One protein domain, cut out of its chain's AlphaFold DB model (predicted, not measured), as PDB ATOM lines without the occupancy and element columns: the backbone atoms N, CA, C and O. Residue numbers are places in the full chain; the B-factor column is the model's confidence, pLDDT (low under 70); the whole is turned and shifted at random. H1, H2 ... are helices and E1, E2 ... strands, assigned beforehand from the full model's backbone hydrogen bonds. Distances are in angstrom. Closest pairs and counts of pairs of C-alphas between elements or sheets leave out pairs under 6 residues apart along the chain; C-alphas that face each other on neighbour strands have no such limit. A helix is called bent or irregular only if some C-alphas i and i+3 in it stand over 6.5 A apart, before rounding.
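AT A GLANCE: This is residues 362 to 425, 495 to 582 and 590 to 607 of the 607 residues of the protein "Hypothetical protein" of Craspedostauros australis (UniProt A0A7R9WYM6). One long, twisted sheet of nine strands curls round two helices, H1 and H3, which pack together in its hollow face like two fingers in a cupped hand. The short helix H2 sits at one end of strands E8 and E9 and only grazes the sheet, and residues 424 and 425 lead away from E4 to a cut. The printed part has 170 residues, with three named helices and nine named strands in the order E1 E2 E3 H1 E4 E5 E6 E7 E8 E9 H2 H3; its class is mixed, helices and strands. Across the sheet the order is E1 - E2 - E3 - E9 - E8 - E7 - E6 - E5 - E4, all antiparallel. The whole is compact, with a radius of gyration of the C-alphas of 16.4 A and spans of 49 by 40 by 31 A.

IN THESE COORDINATES: E1 is residues 363 to 367, beginning at C-alpha 363 (182.092, 195.730, 215.262). E2 is 372 to 379, E3 382 to 394 (34.2 A), E4 418 to 422 and E5 497 to 503. E6, the longest strand by residues, is 509 to 525 (39.1 A) and bends by 69 degrees at residue 522. E7 is 528 to 537 (29.5 A), E8 543 to 554 (34.2 A) and E9 559 to 570 (36.4 A). H1 is 395 to 408 (20.3 A), H2 573 to 582, and H3 590 to 605 (23.0 A), ending at C-alpha 605 (194.401, 174.449, 237.347). H2 is irregular: C-alphas 577 and 580 are 7.4 A apart.

HOW THE PARTS SIT: E5 to E9 form a meander, each strand the antiparallel neighbour of the one before, and E1 to E3 form another. E3 and E9 are antiparallel neighbours, with N 387 and O 564 2.9 A apart, within hydrogen-bond range. In the hairpin E8 and E9, N 548 and O 565 are 2.8 A apart. The edge strands are E1, in a hairpin with E2 (N 365 and O 374, 2.8 A), and E4, beside E5 (N 421 and O 499, 3.0 A). H1 and H3, on one face of the sheet, make two layers with it, helices over one face. They touch at a steep tilt of 41 degrees, opposite ways; their closest C-alphas, Cys 398 and Ala 601, are 5.8 A apart. The closest C-alphas of H3 and E3 are Val 392 and Thr 598, 5.4 A; of H1 and E8, Arg 403 and Val 551, 5.7 A. H2 is apart from H1 and H3. In H1 every O i to N i+4 pair is within hydrogen-bond range; in H2 4 of 6 are, in H3 11 of 12.

THE WHOLE: The C-alphas farthest apart, Met 573 and Asn 607, are 50.6 A apart. Residues 426 to 494 are not printed, with 13.4 A between C-alphas 425 and 495; nor are 583 to 589, with 12.3 A between C-alphas 582 and 590. Of the links printed whole, H1 to E4 is short and the others are tight. Mean pLDDT of the printed part is 90.6; residue 506 is under 70.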
ATOM      1  N   ALA A 362     183.310 196.037 210.566       76.94
ATOM      2  CA  ALA A 362     183.421 195.128 211.704       76.94
ATOM      3  C   ALA A 362     183.081 195.882 213.003       76.94
ATOM      4  O   ALA A 362     183.407 197.061 213.157       76.94
ATOM      5  N   THR A 363     182.391 195.213 213.923       83.44
ATOM      6  CA  THR A 363     182.092 195.730 215.262       83.44
ATOM      7  C   THR A 363     182.729 194.797 216.277       83.44
ATOM      8  O   THR A 363     182.273 193.669 216.461       83.44
ATOM      9  N   THR A 364     183.794 195.270 216.919       84.62
ATOM     10  CA  THR A 364     184.471 194.571 218.013       84.62
ATOM     11  C   THR A 364     183.965 195.121 219.339       84.62
ATOM     12  O   THR A 364     184.113 196.310 219.623       84.62
ATOM     13  N   THR A 365     183.388 194.251 220.159       83.69
ATOM     14  CA  THR A 365     182.978 194.533 221.533       83.69
ATOM     15  C   THR A 365     183.861 193.709 222.459       83.69
ATOM     16  O   THR A 365     183.880 192.483 222.377       83.69
ATOM     17  N   ILE A 366     184.596 194.377 223.344       81.81
ATOM     18  CA  ILE A 366     185.392 193.721 224.383       81.81
ATOM     19  C   ILE A 366     184.598 193.805 225.683       81.81
ATOM     20  O   ILE A 366     184.344 194.901 226.186       81.81
ATOM     21  N   THR A 367     184.191 192.659 226.225       81.19
ATOM     22  CA  THR A 367     183.494 192.612 227.514       81.19
ATOM     23  C   THR A 367     184.535 192.617 228.629       81.19
ATOM     24  O   THR A 367     185.086 191.576 228.983       81.19
ATOM     25  N   ALA A 368     184.811 193.804 229.179       76.00
ATOM     26  CA  ALA A 368     185.904 194.037 230.131       76.00
ATOM     27  C   ALA A 368     185.921 193.077 231.339       76.00
ATOM     28  O   ALA A 368     186.993 192.737 231.824       76.00
ATOM     29  N   ASN A 369     184.753 192.607 231.788       75.69
ATOM     30  CA  ASN A 369     184.632 191.757 232.977       75.69
ATOM     31  C   ASN A 369     184.834 190.254 232.709       75.69
ATOM     32  O   ASN A 369     185.011 189.506 233.663       75.69
ATOM     33  N   THR A 370     184.763 189.788 231.456       79.69
ATOM     34  CA  THR A 370     184.862 188.347 231.132       79.69
ATOM     35  C   THR A 370     186.117 187.984 230.342       79.69
ATOM     36  O   THR A 370     186.415 186.801 230.184       79.69
ATOM     37  N   GLY A 371     186.840 188.980 229.817       85.50
ATOM     38  CA  GLY A 371     187.960 188.771 228.893       85.50
ATOM     39  C   GLY A 371     187.532 188.298 227.497       85.50
ATOM     40  O   GLY A 371     188.385 188.079 226.640       85.50
ATOM     41  N   ILE A 372     186.223 188.162 227.244       89.31
ATOM     42  CA  ILE A 372     185.699 187.693 225.961       89.31
ATOM     43  C   ILE A 372     185.792 188.826 224.935       89.31
ATOM     44  O   ILE A 372     185.146 189.875 225.058       89.31
ATOM     45  N   GLN A 373     186.582 188.588 223.891       89.50
ATOM     46  CA  GLN A 373     186.606 189.403 222.682       89.50
ATOM     47  C   GLN A 373     185.514 188.892 221.746       89.50
ATOM     48  O   GLN A 373     185.542 187.733 221.329       89.50
ATOM     49  N   LYS A 374     184.559 189.761 221.418       89.62
ATOM     50  CA  LYS A 374     183.459 189.470 220.504       89.62
ATOM     51  C   LYS A 374     183.577 190.349 219.273       89.62
ATOM     52  O   LYS A 374     183.478 191.570 219.363       89.62
ATOM     53  N   GLU A 375     183.752 189.736 218.116       91.94
ATOM     54  CA  GLU A 375     183.770 190.428 216.835       91.94
ATOM     55  C   GLU A 375     182.596 189.958 215.977       91.94
ATOM     56  O   GLU A 375     182.366 188.760 215.805       91.94
ATOM     57  N   GLN A 376     181.845 190.919 215.439       90.81
ATOM     58  CA  GLN A 376     180.789 190.665 214.470       90.81
ATOM     59  C   GLN A 376     181.028 191.480 213.199       90.81
ATOM     60  O   GLN A 376     181.193 192.702 213.249       90.81
ATOM     61  N   SER A 377     180.964 190.815 212.049       91.19
ATOM     62  CA  SER A 377     180.961 191.454 210.731       91.19
ATOM     63  C   SER A 377     179.857 190.871 209.841       91.19
ATOM     64  O   SER A 377     179.400 189.744 210.042       91.19
ATOM     65  N   ASP A 378     179.378 191.672 208.884       88.81
ATOM     66  CA  ASP A 378     178.473 191.222 207.819       88.81
ATOM     67  C   ASP A 378     179.209 191.335 206.481       88.81
ATOM     68  O   ASP A 378     179.470 192.433 205.978       88.81
ATOM     69  N   VAL A 379     179.603 190.189 205.932       87.19
ATOM     70  CA  VAL A 379     180.376 190.090 204.693       87.19
ATOM     71  C   VAL A 379     179.494 189.435 203.640       87.19
ATOM     72  O   VAL A 379     179.272 188.228 203.650       87.19
ATOM     73  N   MET A 380     178.969 190.235 202.708       86.94
ATOM     74  CA  MET A 380     178.111 189.761 201.609       86.94
ATOM     75  C   MET A 380     176.858 188.983 202.075       86.94
ATOM     76  O   MET A 380     176.426 188.033 201.418       86.94
ATOM     77  N   GLY A 381     176.261 189.373 203.208       89.19
ATOM     78  CA  GLY A 381     175.097 188.699 203.792       89.19
ATOM     79  C   GLY A 381     175.440 187.458 204.620       89.19
ATOM     80  O   GLY A 381     174.529 186.736 205.037       89.19
ATOM     81  N   TRP A 382     176.729 187.194 204.855       93.19
ATOM     82  CA  TRP A 382     177.203 186.281 205.889       93.19
ATOM     83  C   TRP A 382     177.449 187.050 207.177       93.19
ATOM     84  O   TRP A 382     178.290 187.946 207.219       93.19
ATOM     85  N   ARG A 383     176.773 186.642 208.250       93.88
ATOM     86  CA  ARG A 383     177.152 187.023 209.605       93.88
ATOM     87  C   ARG A 383     178.365 186.186 209.991       93.88
ATOM     88  O   ARG A 383     178.252 184.965 210.102       93.88
ATOM     89  N   VAL A 384     179.489 186.845 210.227       94.50
ATOM     90  CA  VAL A 384     180.608 186.245 210.949       94.50
ATOM     91  C   VAL A 384     180.490 186.650 212.407       94.50
ATOM     92  O   VAL A 384     180.301 187.828 212.713       94.50
ATOM     93  N   LEU A 385     180.596 185.670 213.292       94.62
ATOM     94  CA  LEU A 385     180.773 185.863 214.719       94.62
ATOM     95  C   LEU A 385     182.080 185.192 215.133       94.62
ATOM     96  O   LEU A 385     182.287 184.019 214.833       94.62
ATOM     97  N   LYS A 386     182.941 185.931 215.824       95.75
ATOM     98  CA  LYS A 386     184.189 185.433 216.401       95.75
ATOM     99  C   LYS A 386     184.182 185.739 217.893       95.75
ATOM    100  O   LYS A 386     184.054 186.897 218.289       95.75
ATOM    101  N   TYR A 387     184.289 184.688 218.694       96.19
ATOM    102  CA  TYR A 387     184.413 184.735 220.144       96.19
ATOM    103  C   TYR A 387     185.778 184.198 220.516       96.19
ATOM    104  O   TYR A 387     186.187 183.155 220.014       96.19
ATOM    105  N   ARG A 388     186.486 184.900 221.392       95.88
ATOM    106  CA  ARG A 388     187.808 184.482 221.844       95.88
ATOM    107  C   ARG A 388     187.974 184.765 223.323       95.88
ATOM    108  O   ARG A 388     187.635 185.861 223.775       95.88
ATOM    109  N   ARG A 389     188.537 183.799 224.046       96.44
ATOM    110  CA  ARG A 389     189.032 183.965 225.413       96.44
ATOM    111  C   ARG A 389     190.525 183.670 225.413       96.44
ATOM    112  O   ARG A 389     190.952 182.603 224.974       96.44
ATOM    113  N   GLU A 390     191.309 184.653 225.833       96.31
ATOM    114  CA  GLU A 390     192.756 184.495 225.985       96.31
ATOM    115  C   GLU A 390     193.065 183.908 227.362       96.31
ATOM    116  O   GLU A 390     192.417 184.299 228.332       96.31
ATOM    117  N   CYS A 391     194.051 183.009 227.445       95.94
ATOM    118  CA  CYS A 391     194.496 182.389 228.700       95.94
ATOM    119  C   CYS A 391     193.345 181.784 229.545       95.94
ATOM    120  O   CYS A 391     193.128 182.181 230.690       95.94
ATOM    121  N   VAL A 392     192.626 180.791 229.002       96.62
ATOM    122  CA  VAL A 392     191.658 179.984 229.782       96.62
ATOM    123  C   VAL A 392     192.338 179.129 230.857       96.62
ATOM    124  O   VAL A 392     191.714 178.771 231.845       96.62
ATOM    125  N   GLY A 393     193.626 178.839 230.672       96.81
ATOM    126  CA  GLY A 393     194.497 178.144 231.614       96.81
ATOM    127  C   GLY A 393     195.922 178.074 231.063       96.81
ATOM    128  O   GLY A 393     196.260 178.798 230.115       96.81
ATOM    129  N   ARG A 394     196.781 177.236 231.658       97.50
ATOM    130  CA  ARG A 394     198.199 177.125 231.275       97.50
ATOM    131  C   ARG A 394     198.718 175.685 231.243       97.50
ATOM    132  O   ARG A 394     198.292 174.842 232.023       97.50
ATOM    133  N   GLY A 395     199.696 175.448 230.371       97.25
ATOM    134  CA  GLY A 395     200.435 174.196 230.225       97.25
ATOM    135  C   GLY A 395     199.766 173.154 229.324       97.25
ATOM    136  O   GLY A 395     198.577 173.227 229.011       97.25
ATOM    137  N   GLN A 396     200.558 172.151 228.936       97.31
ATOM    138  CA  GLN A 396     200.153 171.055 228.048       97.31
ATOM    139  C   GLN A 396     198.921 170.282 228.558       97.31
ATOM    140  O   GLN A 396     198.032 169.993 227.771       97.31
ATOM    141  N   LYS A 397     198.824 170.008 229.868       96.81
ATOM    142  CA  LYS A 397     197.686 169.286 230.472       96.81
ATOM    143  C   LYS A 397     196.362 170.037 230.270       96.81
ATOM    144  O   LYS A 397     195.405 169.476 229.757       96.81
ATOM    145  N   CYS A 398     196.339 171.337 230.583       97.31
ATOM    146  CA  CYS A 398     195.176 172.194 230.343       97.31
ATOM    147  C   CYS A 398     194.820 172.255 228.847       97.31
ATOM    148  O   CYS A 398     193.647 172.164 228.487       97.31
ATOM    149  N   TYR A 399     195.827 172.354 227.971       97.69
ATOM    150  CA  TYR A 399     195.617 172.295 226.525       97.69
ATOM    151  C   TYR A 399     194.946 170.985 226.095       97.69
ATOM    152  O   TYR A 399     193.950 171.039 225.381       97.69
ATOM    153  N   GLU A 400     195.446 169.834 226.549       96.75
ATOM    154  CA  GLU A 400     194.914 168.507 226.218       96.75
ATOM    155  C   GLU A 400     193.478 168.322 226.720       96.75
ATOM    156  O   GLU A 400     192.617 167.934 225.936       96.75
ATOM    157  N   THR A 401     193.171 168.690 227.967       96.19
ATOM    158  CA  THR A 401     191.808 168.560 228.511       96.19
ATOM    159  C   THR A 401     190.807 169.470 227.787       96.19
ATOM    160  O   THR A 401     189.718 169.027 227.417       96.19
ATOM    161  N   VAL A 402     191.163 170.733 227.514       96.50
ATOM    162  CA  VAL A 402     190.285 171.668 226.781       96.50
ATOM    163  C   VAL A 402     190.152 171.266 225.307       96.50
ATOM    164  O   VAL A 402     189.069 171.384 224.730       96.50
ATOM    165  N   ARG A 403     191.227 170.748 224.697       96.38
ATOM    166  CA  ARG A 403     191.224 170.165 223.349       96.38
ATOM    167  C   ARG A 403     190.249 169.001 223.273       96.38
ATOM    168  O   ARG A 403     189.381 169.002 222.406       96.38
ATOM    169  N   ASP A 404     190.392 168.024 224.159       94.94
ATOM    170  CA  ASP A 404     189.622 166.786 224.100       94.94
ATOM    171  C   ASP A 404     188.135 167.070 224.356       94.94
ATOM    172  O   ASP A 404     187.291 166.601 223.592       94.94
ATOM    173  N   ALA A 405     187.808 167.975 225.286       93.56
ATOM    174  CA  ALA A 405     186.446 168.484 225.469       93.56
ATOM    175  C   ALA A 405     185.865 169.158 224.206       93.56
ATOM    176  O   ALA A 405     184.690 168.967 223.879       93.56
ATOM    177  N   ALA A 406     186.672 169.924 223.462       93.75
ATOM    178  CA  ALA A 406     186.250 170.527 222.198       93.75
ATOM    179  C   ALA A 406     186.069 169.491 221.067       93.75
ATOM    180  O   ALA A 406     185.193 169.670 220.220       93.75
ATOM    181  N   LEU A 407     186.855 168.405 221.052       91.69
ATOM    182  CA  LEU A 407     186.771 167.325 220.056       91.69
ATOM    183  C   LEU A 407     185.649 166.315 220.323       91.69
ATOM    184  O   LEU A 407     185.114 165.717 219.384       91.69
ATOM    185  N   GLU A 408     185.289 166.086 221.585       88.94
ATOM    186  CA  GLU A 408     184.194 165.180 221.936       88.94
ATOM    187  C   GLU A 408     182.824 165.748 221.553       88.94
ATOM    188  O   GLU A 408     181.910 164.974 221.260       88.94
ATOM    189  N   TRP A 409     182.707 167.078 221.458       79.50
ATOM    190  CA  TRP A 409     181.483 167.803 221.096       79.50
ATOM    191  C   TRP A 409     180.287 167.539 222.026       79.50
ATOM    192  O   TRP A 409     179.156 167.871 221.674       79.50
ATOM    193  N   GLU A 410     180.507 167.003 223.227       80.50
ATOM    194  CA  GLU A 410     179.465 166.765 224.238       80.50
ATOM    195  C   GLU A 410     179.292 167.973 225.170       80.50
ATOM    196  O   GLU A 410     179.325 167.883 226.397       80.50
ATOM    197  N   PHE A 411     179.071 169.146 224.576       81.38
ATOM    198  CA  PHE A 411     178.746 170.350 225.332       81.38
ATOM    199  C   PHE A 411     177.302 170.297 225.849       81.38
ATOM    200  O   PHE A 411     176.372 170.063 225.079       81.38
ATOM    201  N   HIS A 412     177.110 170.606 227.129       82.75
ATOM    202  CA  HIS A 412     175.811 170.892 227.731       82.75
ATOM    203  C   HIS A 412     175.944 172.169 228.560       82.75
ATOM    204  O   HIS A 412     176.849 172.265 229.386       82.75
ATOM    205  N   ASN A 413     175.044 173.143 228.391       82.06
ATOM    206  CA  ASN A 413     174.998 174.257 229.336       82.06
ATOM    207  C   ASN A 413     174.501 173.768 230.708       82.06
ATOM    208  O   ASN A 413     173.774 172.778 230.791       82.06
ATOM    209  N   SER A 414     174.845 174.473 231.787       80.00
ATOM    210  CA  SER A 414     174.500 174.084 233.169       80.00
ATOM    211  C   SER A 414     172.993 173.897 233.421       80.00
ATOM    212  O   SER A 414     172.589 173.190 234.342       80.00
ATOM    213  N   ALA A 415     172.140 174.484 232.574       85.06
ATOM    214  CA  ALA A 415     170.689 174.316 232.601       85.06
ATOM    215  C   ALA A 415     170.167 173.090 231.812       85.06
ATOM    216  O   ALA A 415     168.958 172.859 231.793       85.06
ATOM    217  N   GLY A 416     171.023 172.352 231.095       85.25
ATOM    218  CA  GLY A 416     170.656 171.246 230.193       85.25
ATOM    219  C   GLY A 416     169.838 171.665 228.960       85.25
ATOM    220  O   GLY A 416     169.396 170.825 228.177       85.25
ATOM    221  N   THR A 417     169.623 172.968 228.769       84.94
ATOM    222  CA  THR A 417     168.733 173.529 227.735       84.94
ATOM    223  C   THR A 417     169.409 173.696 226.384       84.94
ATOM    224  O   THR A 417     168.718 173.786 225.371       84.94
ATOM    225  N   ARG A 418     170.738 173.762 226.347       85.75
ATOM    226  CA  ARG A 418     171.523 173.898 225.120       85.75
ATOM    227  C   ARG A 418     172.670 172.909 225.140       85.75
ATOM    228  O   ARG A 418     173.202 172.634 226.214       85.75
ATOM    229  N   GLY A 419     173.048 172.420 223.970       87.25
ATOM    230  CA  GLY A 419     174.168 171.504 223.867       87.25
ATOM    231  C   GLY A 419     174.436 170.988 222.464       87.25
ATOM    232  O   GLY A 419     173.774 171.369 221.491       87.25
ATOM    233  N   MET A 420     175.417 170.100 222.391       88.00
ATOM    234  CA  MET A 420     175.760 169.296 221.229       88.00
ATOM    235  C   MET A 420     175.857 167.832 221.645       88.00
ATOM    236  O   MET A 420     176.312 167.517 222.741       88.00
ATOM    237  N   LEU A 421     175.375 166.945 220.776       88.12
ATOM    238  CA  LEU A 421     175.383 165.504 221.005       88.12
ATOM    239  C   LEU A 421     175.706 164.750 219.710       88.12
ATOM    240  O   LEU A 421     175.169 165.105 218.649       88.12
ATOM    241  N   PRO A 422     176.531 163.689 219.765       87.38
ATOM    242  CA  PRO A 422     176.691 162.772 218.646       87.38
ATOM    243  C   PRO A 422     175.370 162.048 218.372       87.38
ATOM    244  O   PRO A 422     174.726 161.530 219.286       87.38
ATOM    245  N   ILE A 423     174.978 161.954 217.099       85.50
ATOM    246  CA  ILE A 423     173.890 161.055 216.704       85.50
ATOM    247  C   ILE A 423     174.465 159.639 216.710       85.50
ATOM    248  O   ILE A 423     175.045 159.170 215.726       85.50
ATOM    249  N   THR A 424     174.314 158.946 217.835       82.81
ATOM    250  CA  THR A 424     174.553 157.507 217.891       82.81
ATOM    251  C   THR A 424     173.532 156.818 216.988       82.81
ATOM    252  O   THR A 424     172.323 156.983 217.149       82.81
ATOM    253  N   LYS A 425     174.011 156.050 215.998       79.12
ATOM    254  CA  LYS A 425     173.133 155.159 215.225       79.12
ATOM    255  C   LYS A 425     172.422 154.252 216.239       79.12
ATOM    256  O   LYS A 425     173.131 153.699 217.089       79.12
ATOM    257  N   GLY A 495     182.625 162.057 208.295       72.25
ATOM    258  CA  GLY A 495     182.539 162.875 209.504       72.25
ATOM    259  C   GLY A 495     181.290 162.533 210.314       72.25
ATOM    260  O   GLY A 495     180.192 162.437 209.752       72.25
ATOM    261  N   LYS A 496     181.484 162.314 211.619       81.44
ATOM    262  CA  LYS A 496     180.442 161.869 212.552       81.44
ATOM    263  C   LYS A 496     179.240 162.843 212.496       81.44
ATOM    264  O   LYS A 496     179.452 164.059 212.425       81.44
ATOM    265  N   PRO A 497     177.991 162.344 212.479       85.69
ATOM    266  CA  PRO A 497     176.802 163.187 212.537       85.69
ATOM    267  C   PRO A 497     176.555 163.672 213.972       85.69
ATOM    268  O   PRO A 497     176.626 162.884 214.914       85.69
ATOM    269  N   PHE A 498     176.215 164.950 214.131       87.81
ATOM    270  CA  PHE A 498     175.868 165.550 215.421       87.81
ATOM    271  C   PHE A 498     174.574 166.349 215.313       87.81
ATOM    272  O   PHE A 498     174.131 166.748 214.233       87.81
ATOM    273  N   VAL A 499     173.990 166.623 216.467       89.56
ATOM    274  CA  VAL A 499     172.886 167.558 216.632       89.56
ATOM    275  C   VAL A 499     173.331 168.642 217.596       89.56
ATOM    276  O   VAL A 499     173.743 168.338 218.711       89.56
ATOM    277  N   THR A 500     173.201 169.903 217.184       88.44
ATOM    278  CA  THR A 500     173.171 171.022 218.135       88.44
ATOM    279  C   THR A 500     171.719 171.289 218.511       88.44
ATOM    280  O   THR A 500     170.821 171.183 217.668       88.44
ATOM    281  N   TYR A 501     171.452 171.587 219.777       88.06
ATOM    282  CA  TYR A 501     170.101 171.863 220.248       88.06
ATOM    283  C   TYR A 501     170.061 173.080 221.170       88.06
ATOM    284  O   TYR A 501     171.004 173.365 221.907       88.06
ATOM    285  N   ALA A 502     168.943 173.803 221.130       85.94
ATOM    286  CA  ALA A 502     168.694 174.944 221.997       85.94
ATOM    287  C   ALA A 502     167.205 175.075 222.342       85.94
ATOM    288  O   ALA A 502     166.367 175.357 221.483       85.94
ATOM    289  N   GLY A 503     166.886 174.912 223.622       83.75
ATOM    290  CA  GLY A 503     165.596 175.231 224.212       83.75
ATOM    291  C   GLY A 503     165.476 176.723 224.528       83.75
ATOM    292  O   GLY A 503     166.381 177.341 225.092       83.75
ATOM    293  N   GLN A 504     164.331 177.305 224.184       75.38
ATOM    294  CA  GLN A 504     163.882 178.603 224.684       75.38
ATOM    295  C   GLN A 504     162.866 178.402 225.824       75.38
ATOM    296  O   GLN A 504     162.106 177.429 225.798       75.38
ATOM    297  N   PRO A 505     162.768 179.329 226.798       71.00
ATOM    298  CA  PRO A 505     161.845 179.207 227.936       71.00
ATOM    299  C   PRO A 505     160.357 179.135 227.538       71.00
ATOM    300  O   PRO A 505     159.518 178.760 228.353       71.00
ATOM    301  N   SER A 506     160.011 179.444 226.285       65.38
ATOM    302  CA  SER A 506     158.665 179.333 225.708       65.38
ATOM    303  C   SER A 506     158.357 177.962 225.075       65.38
ATOM    304  O   SER A 506     157.647 177.908 224.074       65.38
ATOM    305  N   LEU A 507     158.894 176.863 225.629       72.50
ATOM    306  CA  LEU A 507     158.717 175.463 225.172       72.50
ATOM    307  C   LEU A 507     159.241 175.140 223.759       72.50
ATOM    308  O   LEU A 507     159.066 174.020 223.279       72.50
ATOM    309  N   LEU A 508     159.880 176.095 223.088       81.00
ATOM    310  CA  LEU A 508     160.316 175.958 221.704       81.00
ATOM    311  C   LEU A 508     161.758 175.437 221.680       81.00
ATOM    312  O   LEU A 508     162.675 176.124 222.130       81.00
ATOM    313  N   TRP A 509     161.937 174.217 221.178       81.69
ATOM    314  CA  TRP A 509     163.246 173.596 220.976       81.69
ATOM    315  C   TRP A 509     163.655 173.736 219.514       81.69
ATOM    316  O   TRP A 509     162.888 173.399 218.613       81.69
ATOM    317  N   VAL A 510     164.869 174.227 219.287       83.06
ATOM    318  CA  VAL A 510     165.527 174.213 217.980       83.06
ATOM    319  C   VAL A 510     166.522 173.063 217.978       83.06
ATOM    320  O   VAL A 510     167.288 172.915 218.928       83.06
ATOM    321  N   VAL A 511     166.500 172.260 216.918       87.75
ATOM    322  CA  VAL A 511     167.375 171.102 216.720       87.75
ATOM    323  C   VAL A 511     168.006 171.244 215.337       87.75
ATOM    324  O   VAL A 511     167.291 171.356 214.342       87.75
ATOM    325  N   ASN A 512     169.333 171.301 215.275       87.88
ATOM    326  CA  ASN A 512     170.107 171.593 214.073       87.88
ATOM    327  C   ASN A 512     171.021 170.397 213.742       87.88
ATOM    328  O   ASN A 512     172.002 170.173 214.458       87.88
ATOM    329  N   PRO A 513     170.722 169.616 212.686       89.25
ATOM    330  CA  PRO A 513     171.572 168.514 212.259       89.25
ATOM    331  C   PRO A 513     172.828 169.047 211.559       89.25
ATOM    332  O   PRO A 513     172.768 169.664 210.485       89.25
ATOM    333  N   VAL A 514     173.980 168.755 212.152       92.00
ATOM    334  CA  VAL A 514     175.301 169.177 211.680       92.00
ATOM    335  C   VAL A 514     176.221 167.974 211.480       92.00
ATOM    336  O   VAL A 514     175.913 166.841 211.857       92.00
ATOM    337  N   ARG A 515     177.356 168.199 210.824       91.06
ATOM    338  CA  ARG A 515     178.360 167.165 210.566       91.06
ATOM    339  C   ARG A 515     179.746 167.789 210.603       91.06
ATOM    340  O   ARG A 515     179.911 168.886 210.066       91.06
ATOM    341  N   ILE A 516     180.713 167.093 211.207       91.12
ATOM    342  CA  ILE A 516     182.123 167.508 211.170       91.12
ATOM    343  C   ILE A 516     182.580 167.573 209.709       91.12
ATOM    344  O   ILE A 516     182.336 166.654 208.923       91.12
ATOM    345  N   VAL A 517     183.211 168.692 209.368       90.69
ATOM    346  CA  VAL A 517     183.753 169.023 208.049       90.69
ATOM    347  C   VAL A 517     185.249 168.739 208.013       90.69
ATOM    348  O   VAL A 517     185.728 168.124 207.063       90.69
ATOM    349  N   TYR A 518     185.973 169.162 209.050       91.69
ATOM    350  CA  TYR A 518     187.389 168.868 209.238       91.69
ATOM    351  C   TYR A 518     187.752 168.847 210.725       91.69
ATOM    352  O   TYR A 518     187.079 169.454 211.559       91.69
ATOM    353  N   GLU A 519     188.841 168.150 211.025       93.12
ATOM    354  CA  GLU A 519     189.430 167.999 212.350       93.12
ATOM    355  C   GLU A 519     190.950 168.055 212.148       93.12
ATOM    356  O   GLU A 519     191.509 167.294 211.358       93.12
ATOM    357  N   LEU A 520     191.601 169.030 212.776       94.06
ATOM    358  CA  LEU A 520     193.036 169.287 212.718       94.06
ATOM    359  C   LEU A 520     193.570 169.143 214.132       94.06
ATOM    360  O   LEU A 520     193.158 169.903 215.003       94.06
ATOM    361  N   MET A 521     194.465 168.190 214.362       95.19
ATOM    362  CA  MET A 521     194.946 167.866 215.704       95.19
ATOM    363  C   MET A 521     196.417 168.211 215.871       95.19
ATOM    364  O   MET A 521     197.219 167.915 214.984       95.19
ATOM    365  N   ASP A 522     196.725 168.847 217.000       95.94
ATOM    366  CA  ASP A 522     198.052 169.231 217.491       95.94
ATOM    367  C   ASP A 522     198.973 169.820 216.396       95.94
ATOM    368  O   ASP A 522     200.178 169.569 216.336       95.94
ATOM    369  N   GLN A 523     198.390 170.614 215.494       96.31
ATOM    370  CA  GLN A 523     199.094 171.246 214.385       96.31
ATOM    371  C   GLN A 523     200.007 172.357 214.903       96.31
ATOM    372  O   GLN A 523     199.631 173.148 215.771       96.31
ATOM    373  N   ARG A 524     201.212 172.459 214.341       96.19
ATOM    374  CA  ARG A 524     202.156 173.522 214.698       96.19
ATOM    375  C   ARG A 524     201.848 174.815 213.949       96.19
ATOM    376  O   ARG A 524     201.832 174.846 212.721       96.19
ATOM    377  N   GLY A 525     201.619 175.884 214.707       93.12
ATOM    378  CA  GLY A 525     201.594 177.265 214.229       93.12
ATOM    379  C   GLY A 525     202.876 178.013 214.622       93.12
ATOM    380  O   GLY A 525     203.744 177.448 215.292       93.12
ATOM    381  N   PRO A 526     203.029 179.294 214.236       93.19
ATOM    382  CA  PRO A 526     204.143 180.113 214.700       93.19
ATOM    383  C   PRO A 526     204.064 180.311 216.218       93.19
ATOM    384  O   PRO A 526     203.168 180.996 216.712       93.19
ATOM    385  N   SER A 527     205.016 179.720 216.942       95.19
ATOM    386  CA  SER A 527     205.088 179.747 218.409       95.19
ATOM    387  C   SER A 527     203.836 179.194 219.113       95.19
ATOM    388  O   SER A 527     203.479 179.657 220.204       95.19
ATOM    389  N   SER A 528     203.143 178.231 218.493       96.69
ATOM    390  CA  SER A 528     201.969 177.584 219.079       96.69
ATOM    391  C   SER A 528     201.729 176.146 218.599       96.69
ATOM    392  O   SER A 528     202.213 175.714 217.548       96.69
ATOM    393  N   THR A 529     200.931 175.408 219.371       97.06
ATOM    394  CA  THR A 529     200.306 174.134 218.980       97.06
ATOM    395  C   THR A 529     198.797 174.308 219.050       97.06
ATOM    396  O   THR A 529     198.274 174.677 220.100       97.06
ATOM    397  N   TYR A 530     198.082 174.058 217.954       97.25
ATOM    398  CA  TYR A 530     196.635 174.227 217.881       97.25
ATOM    399  C   TYR A 530     195.916 172.955 217.450       97.25
ATOM    400  O   TYR A 530     196.350 172.230 216.561       97.25
ATOM    401  N   THR A 531     194.756 172.735 218.057       96.75
ATOM    402  CA  THR A 531     193.758 171.796 217.557       96.75
ATOM    403  C   THR A 531     192.539 172.600 217.138       96.75
ATOM    404  O   THR A 531     192.139 173.541 217.822       96.75
ATOM    405  N   SER A 532     191.969 172.268 215.985       96.12
ATOM    406  CA  SER A 532     190.825 172.964 215.415       96.12
ATOM    407  C   SER A 532     189.857 171.965 214.807       96.12
ATOM    408  O   SER A 532     190.240 171.124 213.998       96.12
ATOM    409  N   THR A 533     188.592 172.054 215.190       94.62
ATOM    410  CA  THR A 533     187.539 171.163 214.711       94.62
ATOM    411  C   THR A 533     186.360 171.996 214.246       94.62
ATOM    412  O   THR A 533     186.011 173.007 214.865       94.62
ATOM    413  N   ALA A 534     185.784 171.627 213.105       94.31
ATOM    414  CA  ALA A 534     184.741 172.415 212.474       94.31
ATOM    415  C   ALA A 534     183.590 171.559 211.966       94.31
ATOM    416  O   ALA A 534     183.784 170.462 211.440       94.31
ATOM    417  N   TYR A 535     182.383 172.102 212.066       93.62
ATOM    418  CA  TYR A 535     181.154 171.477 211.607       93.62
ATOM    419  C   TYR A 535     180.329 172.428 210.744       93.62
ATOM    420  O   TYR A 535     180.423 173.647 210.853       93.62
ATOM    421  N   ALA A 536     179.480 171.867 209.883       93.38
ATOM    422  CA  ALA A 536     178.579 172.646 209.043       93.38
ATOM    423  C   ALA A 536     177.151 172.096 209.052       93.38
ATOM    424  O   ALA A 536     176.903 170.903 209.248       93.38
ATOM    425  N   THR A 537     176.199 172.990 208.794       92.94
ATOM    426  CA  THR A 537     174.780 172.651 208.618       92.94
ATOM    427  C   THR A 537     174.560 171.873 207.319       92.94
ATOM    428  O   THR A 537     175.055 172.279 206.258       92.94
ATOM    429  N   ARG A 538     173.761 170.801 207.365       89.31
ATOM    430  CA  ARG A 538     173.441 169.985 206.177       89.31
ATOM    431  C   ARG A 538     172.613 170.750 205.131       89.31
ATOM    432  O   ARG A 538     171.963 171.760 205.413       89.31
ATOM    433  N   ARG A 539     172.615 170.258 203.886       87.25
ATOM    434  CA  ARG A 539     171.736 170.757 202.813       87.25
ATOM    435  C   ARG A 539     170.258 170.678 203.233       87.25
ATOM    436  O   ARG A 539     169.853 169.770 203.946       87.25
ATOM    437  N   GLY A 540     169.456 171.656 202.800       86.50
ATOM    438  CA  GLY A 540     168.031 171.782 203.157       86.50
ATOM    439  C   GLY A 540     167.752 172.548 204.458       86.50
ATOM    440  O   GLY A 540     166.648 173.063 204.629       86.50
ATOM    441  N   HIS A 541     168.745 172.705 205.339       89.00
ATOM    442  CA  HIS A 541     168.572 173.413 206.606       89.00
ATOM    443  C   HIS A 541     168.246 174.914 206.424       89.00
ATOM    444  O   HIS A 541     168.679 175.565 205.467       89.00
ATOM    445  N   TRP A 542     167.470 175.484 207.358       91.25
ATOM    446  CA  TRP A 542     167.038 176.891 207.314       91.25
ATOM    447  C   TRP A 542     168.198 177.876 207.443       91.25
ATOM    448  O   TRP A 542     168.105 179.002 206.951       91.25
ATOM    449  N   LEU A 543     169.288 177.450 208.077       91.69
ATOM    450  CA  LEU A 543     170.557 178.164 208.150       91.69
ATOM    451  C   LEU A 543     171.602 177.432 207.320       91.69
ATOM    452  O   LEU A 543     171.653 176.205 207.352       91.69
ATOM    453  N   LYS A 544     172.450 178.195 206.632       92.88
ATOM    454  CA  LYS A 544     173.697 177.714 206.040       92.88
ATOM    455  C   LYS A 544     174.841 178.314 206.833       92.88
ATOM    456  O   LYS A 544     174.929 179.537 206.915       92.88
ATOM    457  N   GLY A 545     175.707 177.483 207.386       93.81
ATOM    458  CA  GLY A 545     176.899 177.962 208.063       93.81
ATOM    459  C   GLY A 545     177.905 176.869 208.356       93.81
ATOM    460  O   GLY A 545     177.578 175.681 208.305       93.81
ATOM    461  N   GLU A 546     179.107 177.332 208.661       94.31
ATOM    462  CA  GLU A 546     180.222 176.563 209.190       94.31
ATOM    463  C   GLU A 546     180.658 177.199 210.506       94.31
ATOM    464  O   GLU A 546     180.625 178.422 210.660       94.31
ATOM    465  N   GLU A 547     181.059 176.363 211.446       94.50
ATOM    466  CA  GLU A 547     181.515 176.768 212.759       94.50
ATOM    467  C   GLU A 547     182.757 175.986 213.141       94.50
ATOM    468  O   GLU A 547     182.821 174.781 212.920       94.50
ATOM    469  N   ARG A 548     183.734 176.692 213.701       95.56
ATOM    470  CA  ARG A 548     185.050 176.190 214.075       95.56
ATOM    471  C   ARG A 548     185.307 176.505 215.536       95.56
ATOM    472  O   ARG A 548     185.230 177.671 215.918       95.56
ATOM    473  N   VAL A 549     185.686 175.493 216.305       96.31
ATOM    474  CA  VAL A 549     186.275 175.652 217.637       96.31
ATOM    475  C   VAL A 549     187.767 175.366 217.517       96.31
ATOM    476  O   VAL A 549     188.165 174.366 216.920       96.31
ATOM    477  N   SER A 550     188.593 176.253 218.062       97.00
ATOM    478  CA  SER A 550     190.049 176.133 218.072       97.00
ATOM    479  C   SER A 550     190.582 176.309 219.489       97.00
ATOM    480  O   SER A 550     190.304 177.321 220.132       97.00
ATOM    481  N   VAL A 551     191.382 175.349 219.945       97.75
ATOM    482  CA  VAL A 551     192.086 175.360 221.236       97.75
ATOM    483  C   VAL A 551     193.575 175.427 220.941       97.75
ATOM    484  O   VAL A 551     194.063 174.648 220.117       97.75
ATOM    485  N   VAL A 552     194.297 176.370 221.551       97.69
ATOM    486  CA  VAL A 552     195.692 176.654 221.176       97.69
ATOM    487  C   VAL A 552     196.585 176.923 222.374       97.69
ATOM    488  O   VAL A 552     196.332 177.845 223.139       97.69
ATOM    489  N   LEU A 553     197.678 176.168 222.476       98.12
ATOM    490  CA  LEU A 553     198.766 176.383 223.422       98.12
ATOM    491  C   LEU A 553     199.831 177.294 222.803       98.12
ATOM    492  O   LEU A 553     200.336 177.010 221.716       98.12
ATOM    493  N   ARG A 554     200.209 178.372 223.495       97.25
ATOM    494  CA  ARG A 554     201.334 179.243 223.114       97.25
ATOM    495  C   ARG A 554     202.646 178.691 223.672       97.25
ATOM    496  O   ARG A 554     202.767 178.545 224.883       97.25
ATOM    497  N   ASP A 555     203.660 178.477 222.833       95.94
ATOM    498  CA  ASP A 555     204.927 177.853 223.258       95.94
ATOM    499  C   ASP A 555     205.650 178.641 224.363       95.94
ATOM    500  O   ASP A 555     206.154 178.057 225.321       95.94
ATOM    501  N   GLY A 556     205.693 179.972 224.243       95.56
ATOM    502  CA  GLY A 556     206.465 180.830 225.149       95.56
ATOM    503  C   GLY A 556     205.790 181.098 226.496       95.56
ATOM    504  O   GLY A 556     206.427 180.975 227.537       95.56
ATOM    505  N   THR A 557     204.507 181.471 226.495       96.62
ATOM    506  CA  THR A 557     203.770 181.782 227.736       96.62
ATOM    507  C   THR A 557     203.096 180.562 228.361       96.62
ATOM    508  O   THR A 557     202.608 180.655 229.486       96.62
ATOM    509  N   GLN A 558     203.050 179.433 227.638       97.31
ATOM    510  CA  GLN A 558     202.273 178.237 227.978       97.31
ATOM    511  C   GLN A 558     200.779 178.527 228.192       97.31
ATOM    512  O   GLN A 558     200.081 177.741 228.818       97.31
ATOM    513  N   GLU A 559     200.263 179.646 227.680       97.12
ATOM    514  CA  GLU A 559     198.848 180.013 227.794       97.12
ATOM    515  C   GLU A 559     198.002 179.244 226.787       97.12
ATOM    516  O   GLU A 559     198.378 179.114 225.619       97.12
ATOM    517  N   VAL A 560     196.841 178.783 227.248       97.56
ATOM    518  CA  VAL A 560     195.820 178.155 226.412       97.56
ATOM    519  C   VAL A 560     194.800 179.220 226.012       97.56
ATOM    520  O   VAL A 560     194.138 179.803 226.868       97.56
ATOM    521  N   ASP A 561     194.667 179.494 224.717       97.56
ATOM    522  CA  ASP A 561     193.594 180.317 224.148       97.56
ATOM    523  C   ASP A 561     192.477 179.417 223.596       97.56
ATOM    524  O   ASP A 561     192.747 178.349 223.039       97.56
ATOM    525  N   VAL A 562     191.232 179.899 223.650       97.19
ATOM    526  CA  VAL A 562     190.085 179.282 222.962       97.19
ATOM    527  C   VAL A 562     189.426 180.302 222.035       97.19
ATOM    528  O   VAL A 562     189.176 181.447 222.422       97.19
ATOM    529  N   GLU A 563     189.121 179.883 220.809       96.56
ATOM    530  CA  GLU A 563     188.391 180.677 219.822       96.56
ATOM    531  C   GLU A 563     187.252 179.869 219.189       96.56
ATOM    532  O   GLU A 563     187.434 178.722 218.787       96.56
ATOM    533  N   ILE A 564     186.087 180.502 219.054       96.19
ATOM    534  CA  ILE A 564     184.924 179.989 218.332       96.19
ATOM    535  C   ILE A 564     184.621 180.958 217.186       96.19
ATOM    536  O   ILE A 564     184.349 182.140 217.416       96.19
ATOM    537  N   VAL A 565     184.655 180.470 215.948       96.25
ATOM    538  CA  VAL A 565     184.338 181.243 214.737       96.25
ATOM    539  C   VAL A 565     183.148 180.607 214.038       96.25
ATOM    540  O   VAL A 565     183.243 179.485 213.556       96.25
ATOM    541  N   SER A 566     182.042 181.341 213.934       95.19
ATOM    542  CA  SER A 566     180.825 180.914 213.240       95.19
ATOM    543  C   SER A 566     180.549 181.830 212.049       95.19
ATOM    544  O   SER A 566     180.364 183.039 212.200       95.19
ATOM    545  N   VAL A 567     180.508 181.254 210.849       95.44
ATOM    546  CA  VAL A 567     180.198 181.936 209.587       95.44
ATOM    547  C   VAL A 567     178.847 181.422 209.111       95.44
ATOM    548  O   VAL A 567     178.727 180.277 208.681       95.44
ATOM    549  N   SER A 568     177.798 182.242 209.199       95.06
ATOM    550  CA  SER A 568     176.431 181.781 208.935       95.06
ATOM    551  C   SER A 568     175.547 182.795 208.206       95.06
ATOM    552  O   SER A 568     175.719 184.011 208.294       95.06
ATOM    553  N   ARG A 569     174.572 182.280 207.452       95.06
ATOM    554  CA  ARG A 569     173.559 183.053 206.725       95.06
ATOM    555  C   ARG A 569     172.239 182.281 206.590       95.06
ATOM    556  O   ARG A 569     172.205 181.064 206.791       95.06
ATOM    557  N   PRO A 570     171.147 182.936 206.161       94.56
ATOM    558  CA  PRO A 570     169.914 182.250 205.792       94.56
ATOM    559  C   PRO A 570     170.114 181.227 204.668       94.56
ATOM    560  O   PRO A 570     170.619 181.551 203.592       94.56
ATOM    561  N   GLY A 571     169.671 179.995 204.903       91.81
ATOM    562  CA  GLY A 571     169.706 178.903 203.934       91.81
ATOM    563  C   GLY A 571     168.485 178.822 203.022       91.81
ATOM    564  O   GLY A 571     168.613 178.425 201.862       91.81
ATOM    565  N   THR A 572     167.320 179.230 203.526       92.62
ATOM    566  CA  THR A 572     166.021 179.184 202.832       92.62
ATOM    567  C   THR A 572     165.262 180.508 202.990       92.62
ATOM    568  O   THR A 572     165.671 181.388 203.751       92.62
ATOM    569  N   MET A 573     164.130 180.668 202.293       92.38
ATOM    570  CA  MET A 573     163.251 181.833 202.489       92.38
ATOM    571  C   MET A 573     162.665 181.898 203.906       92.38
ATOM    572  O   MET A 573     162.620 182.982 204.483       92.38
ATOM    573  N   VAL A 574     162.309 180.751 204.499       92.25
ATOM    574  CA  VAL A 574     161.922 180.667 205.920       92.25
ATOM    575  C   VAL A 574     163.089 181.112 206.800       92.25
ATOM    576  O   VAL A 574     162.913 181.976 207.652       92.25
ATOM    577  N   GLY A 575     164.303 180.627 206.511       91.62
ATOM    578  CA  GLY A 575     165.540 181.058 207.162       91.62
ATOM    579  C   GLY A 575     165.734 182.575 207.182       91.62
ATOM    580  O   GLY A 575     166.128 183.119 208.208       91.62
ATOM    581  N   LYS A 576     165.411 183.280 206.086       93.44
ATOM    582  CA  LYS A 576     165.501 184.754 206.019       93.44
ATOM    583  C   LYS A 576     164.502 185.437 206.955       93.44
ATOM    584  O   LYS A 576     164.850 186.447 207.556       93.44
ATOM    585  N   LEU A 577     163.298 184.881 207.093       93.38
ATOM    586  CA  LEU A 577     162.254 185.406 207.978       93.38
ATOM    587  C   LEU A 577     162.626 185.247 209.463       93.38
ATOM    588  O   LEU A 577     162.394 186.161 210.249       93.38
ATOM    589  N   VAL A 578     163.246 184.122 209.845       91.44
ATOM    590  CA  VAL A 578     163.675 183.868 211.237       91.44
ATOM    591  C   VAL A 578     165.054 184.451 211.589       91.44
ATOM    592  O   VAL A 578     165.387 184.580 212.767       91.44
ATOM    593  N   TRP A 579     165.850 184.862 210.597       92.88
ATOM    594  CA  TRP A 579     167.227 185.353 210.766       92.88
ATOM    595  C   TRP A 579     167.451 186.464 211.814       92.88
ATOM    596  O   TRP A 579     168.485 186.408 212.498       92.88
ATOM    597  N   PRO A 580     166.539 187.447 211.994       92.12
ATOM    598  CA  PRO A 580     166.699 188.481 213.018       92.12
ATOM    599  C   PRO A 580     166.665 187.927 214.449       92.12
ATOM    600  O   PRO A 580     167.352 188.447 215.322       92.12
ATOM    601  N   PHE A 581     165.907 186.852 214.684       90.31
ATOM    602  CA  PHE A 581     165.749 186.222 216.001       90.31
ATOM    603  C   PHE A 581     166.877 185.231 216.317       90.31
ATOM    604  O   PHE A 581     167.227 185.023 217.476       90.31
ATOM    605  N   ILE A 582     167.479 184.648 215.278       90.06
ATOM    606  CA  ILE A 582     168.532 183.635 215.405       90.06
ATOM    607  C   ILE A 582     169.866 184.235 215.868       90.06
ATOM    608  O   ILE A 582     170.605 183.561 216.576       90.06
ATOM    609  N   PHE A 590     177.204 180.452 221.735       93.00
ATOM    610  CA  PHE A 590     178.674 180.549 221.704       93.00
ATOM    611  C   PHE A 590     179.272 181.103 222.995       93.00
ATOM    612  O   PHE A 590     180.362 180.696 223.386       93.00
ATOM    613  N   GLU A 591     178.559 182.008 223.668       93.00
ATOM    614  CA  GLU A 591     178.924 182.480 225.006       93.00
ATOM    615  C   GLU A 591     178.872 181.312 226.013       93.00
ATOM    616  O   GLU A 591     179.897 181.024 226.630       93.00
ATOM    617  N   ASP A 592     177.765 180.552 226.079       92.38
ATOM    618  CA  ASP A 592     177.656 179.375 226.959       92.38
ATOM    619  C   ASP A 592     178.739 178.303 226.654       92.38
ATOM    620  O   ASP A 592     179.280 177.687 227.572       92.38
ATOM    621  N   GLN A 593     179.054 178.060 225.373       93.38
ATOM    622  CA  GLN A 593     180.054 177.067 224.945       93.38
ATOM    623  C   GLN A 593     181.483 177.477 225.336       93.38
ATOM    624  O   GLN A 593     182.270 176.643 225.785       93.38
ATOM    625  N   LEU A 594     181.818 178.761 225.182       94.50
ATOM    626  CA  LEU A 594     183.118 179.306 225.575       94.50
ATOM    627  C   LEU A 594     183.291 179.303 227.098       94.50
ATOM    628  O   LEU A 594     184.380 178.998 227.588       94.50
ATOM    629  N   ASP A 595     182.229 179.608 227.848       93.75
ATOM    630  CA  ASP A 595     182.247 179.544 229.310       93.75
ATOM    631  C   ASP A 595     182.457 178.106 229.812       93.75
ATOM    632  O   ASP A 595     183.319 177.906 230.664       93.75
ATOM    633  N   ALA A 596     181.808 177.090 229.230       93.31
ATOM    634  CA  ALA A 596     182.042 175.694 229.625       93.31
ATOM    635  C   ALA A 596     183.461 175.189 229.304       93.31
ATOM    636  O   ALA A 596     184.067 174.509 230.129       93.31
ATOM    637  N   LEU A 597     184.045 175.563 228.157       94.88
ATOM    638  CA  LEU A 597     185.461 175.265 227.880       94.88
ATOM    639  C   LEU A 597     186.407 175.987 228.859       94.88
ATOM    640  O   LEU A 597     187.498 175.492 229.134       94.88
ATOM    641  N   THR A 598     185.987 177.127 229.418       95.00
ATOM    642  CA  THR A 598     186.738 177.829 230.472       95.00
ATOM    643  C   THR A 598     186.588 177.138 231.830       95.00
ATOM    644  O   THR A 598     187.566 177.018 232.558       95.00
ATOM    645  N   GLU A 599     185.392 176.658 232.173       94.31
ATOM    646  CA  GLU A 599     185.138 175.891 233.400       94.31
ATOM    647  C   GLU A 599     185.969 174.598 233.419       94.31
ATOM    648  O   GLU A 599     186.657 174.317 234.398       94.31
ATOM    649  N   ILE A 600     186.017 173.882 232.290       94.88
ATOM    650  CA  ILE A 600     186.873 172.703 232.098       94.88
ATOM    651  C   ILE A 600     188.361 173.060 232.259       94.88
ATOM    652  O   ILE A 600     189.089 172.345 232.947       94.88
ATOM    653  N   ALA A 601     188.813 174.191 231.705       95.81
ATOM    654  CA  ALA A 601     190.186 174.667 231.889       95.81
ATOM    655  C   ALA A 601     190.523 174.967 233.364       95.81
ATOM    656  O   ALA A 601     191.619 174.638 233.819       95.81
ATOM    657  N   ALA A 602     189.580 175.550 234.112       95.12
ATOM    658  CA  ALA A 602     189.750 175.889 235.524       95.12
ATOM    659  C   ALA A 602     189.821 174.646 236.428       95.12
ATOM    660  O   ALA A 602     190.624 174.608 237.357       95.12
ATOM    661  N   THR A 603     189.060 173.585 236.125       94.38
ATOM    662  CA  THR A 603     189.168 172.324 236.886       94.38
ATOM    663  C   THR A 603     190.537 171.648 236.759       94.38
ATOM    664  O   THR A 603     190.911 170.869 237.630       94.38
ATOM    665  N   GLU A 604     191.319 171.961 235.721       92.44
ATOM    666  CA  GLU A 604     192.694 171.471 235.577       92.44
ATOM    667  C   GLU A 604     193.737 172.327 236.302       92.44
ATOM    668  O   GLU A 604     194.799 171.809 236.633       92.44
ATOM    669  N   SER A 605     193.468 173.611 236.575       85.44
ATOM    670  CA  SER A 605     194.401 174.449 237.347       85.44
ATOM    671  C   SER A 605     194.403 174.146 238.846       85.44
ATOM    672  O   SER A 605     195.373 174.484 239.522       85.44
ATOM    673  N   ASP A 606     193.356 173.487 239.345       83.88
ATOM    674  CA  ASP A 606     193.218 173.088 240.750       83.88
ATOM    675  C   ASP A 606     193.850 171.702 241.057       83.88
ATOM    676  O   ASP A 606     193.851 171.284 242.217       83.88
ATOM    677  N   ASN A 607     194.372 170.989 240.037       70.56
ATOM    678  CA  ASN A 607     194.876 169.597 240.097       70.56
ATOM    679  C   ASN A 607     196.348 169.426 239.662       70.56
ATOM    680  O   ASN A 607     197.181 169.114 240.539       70.56
TER     681      ASN A 607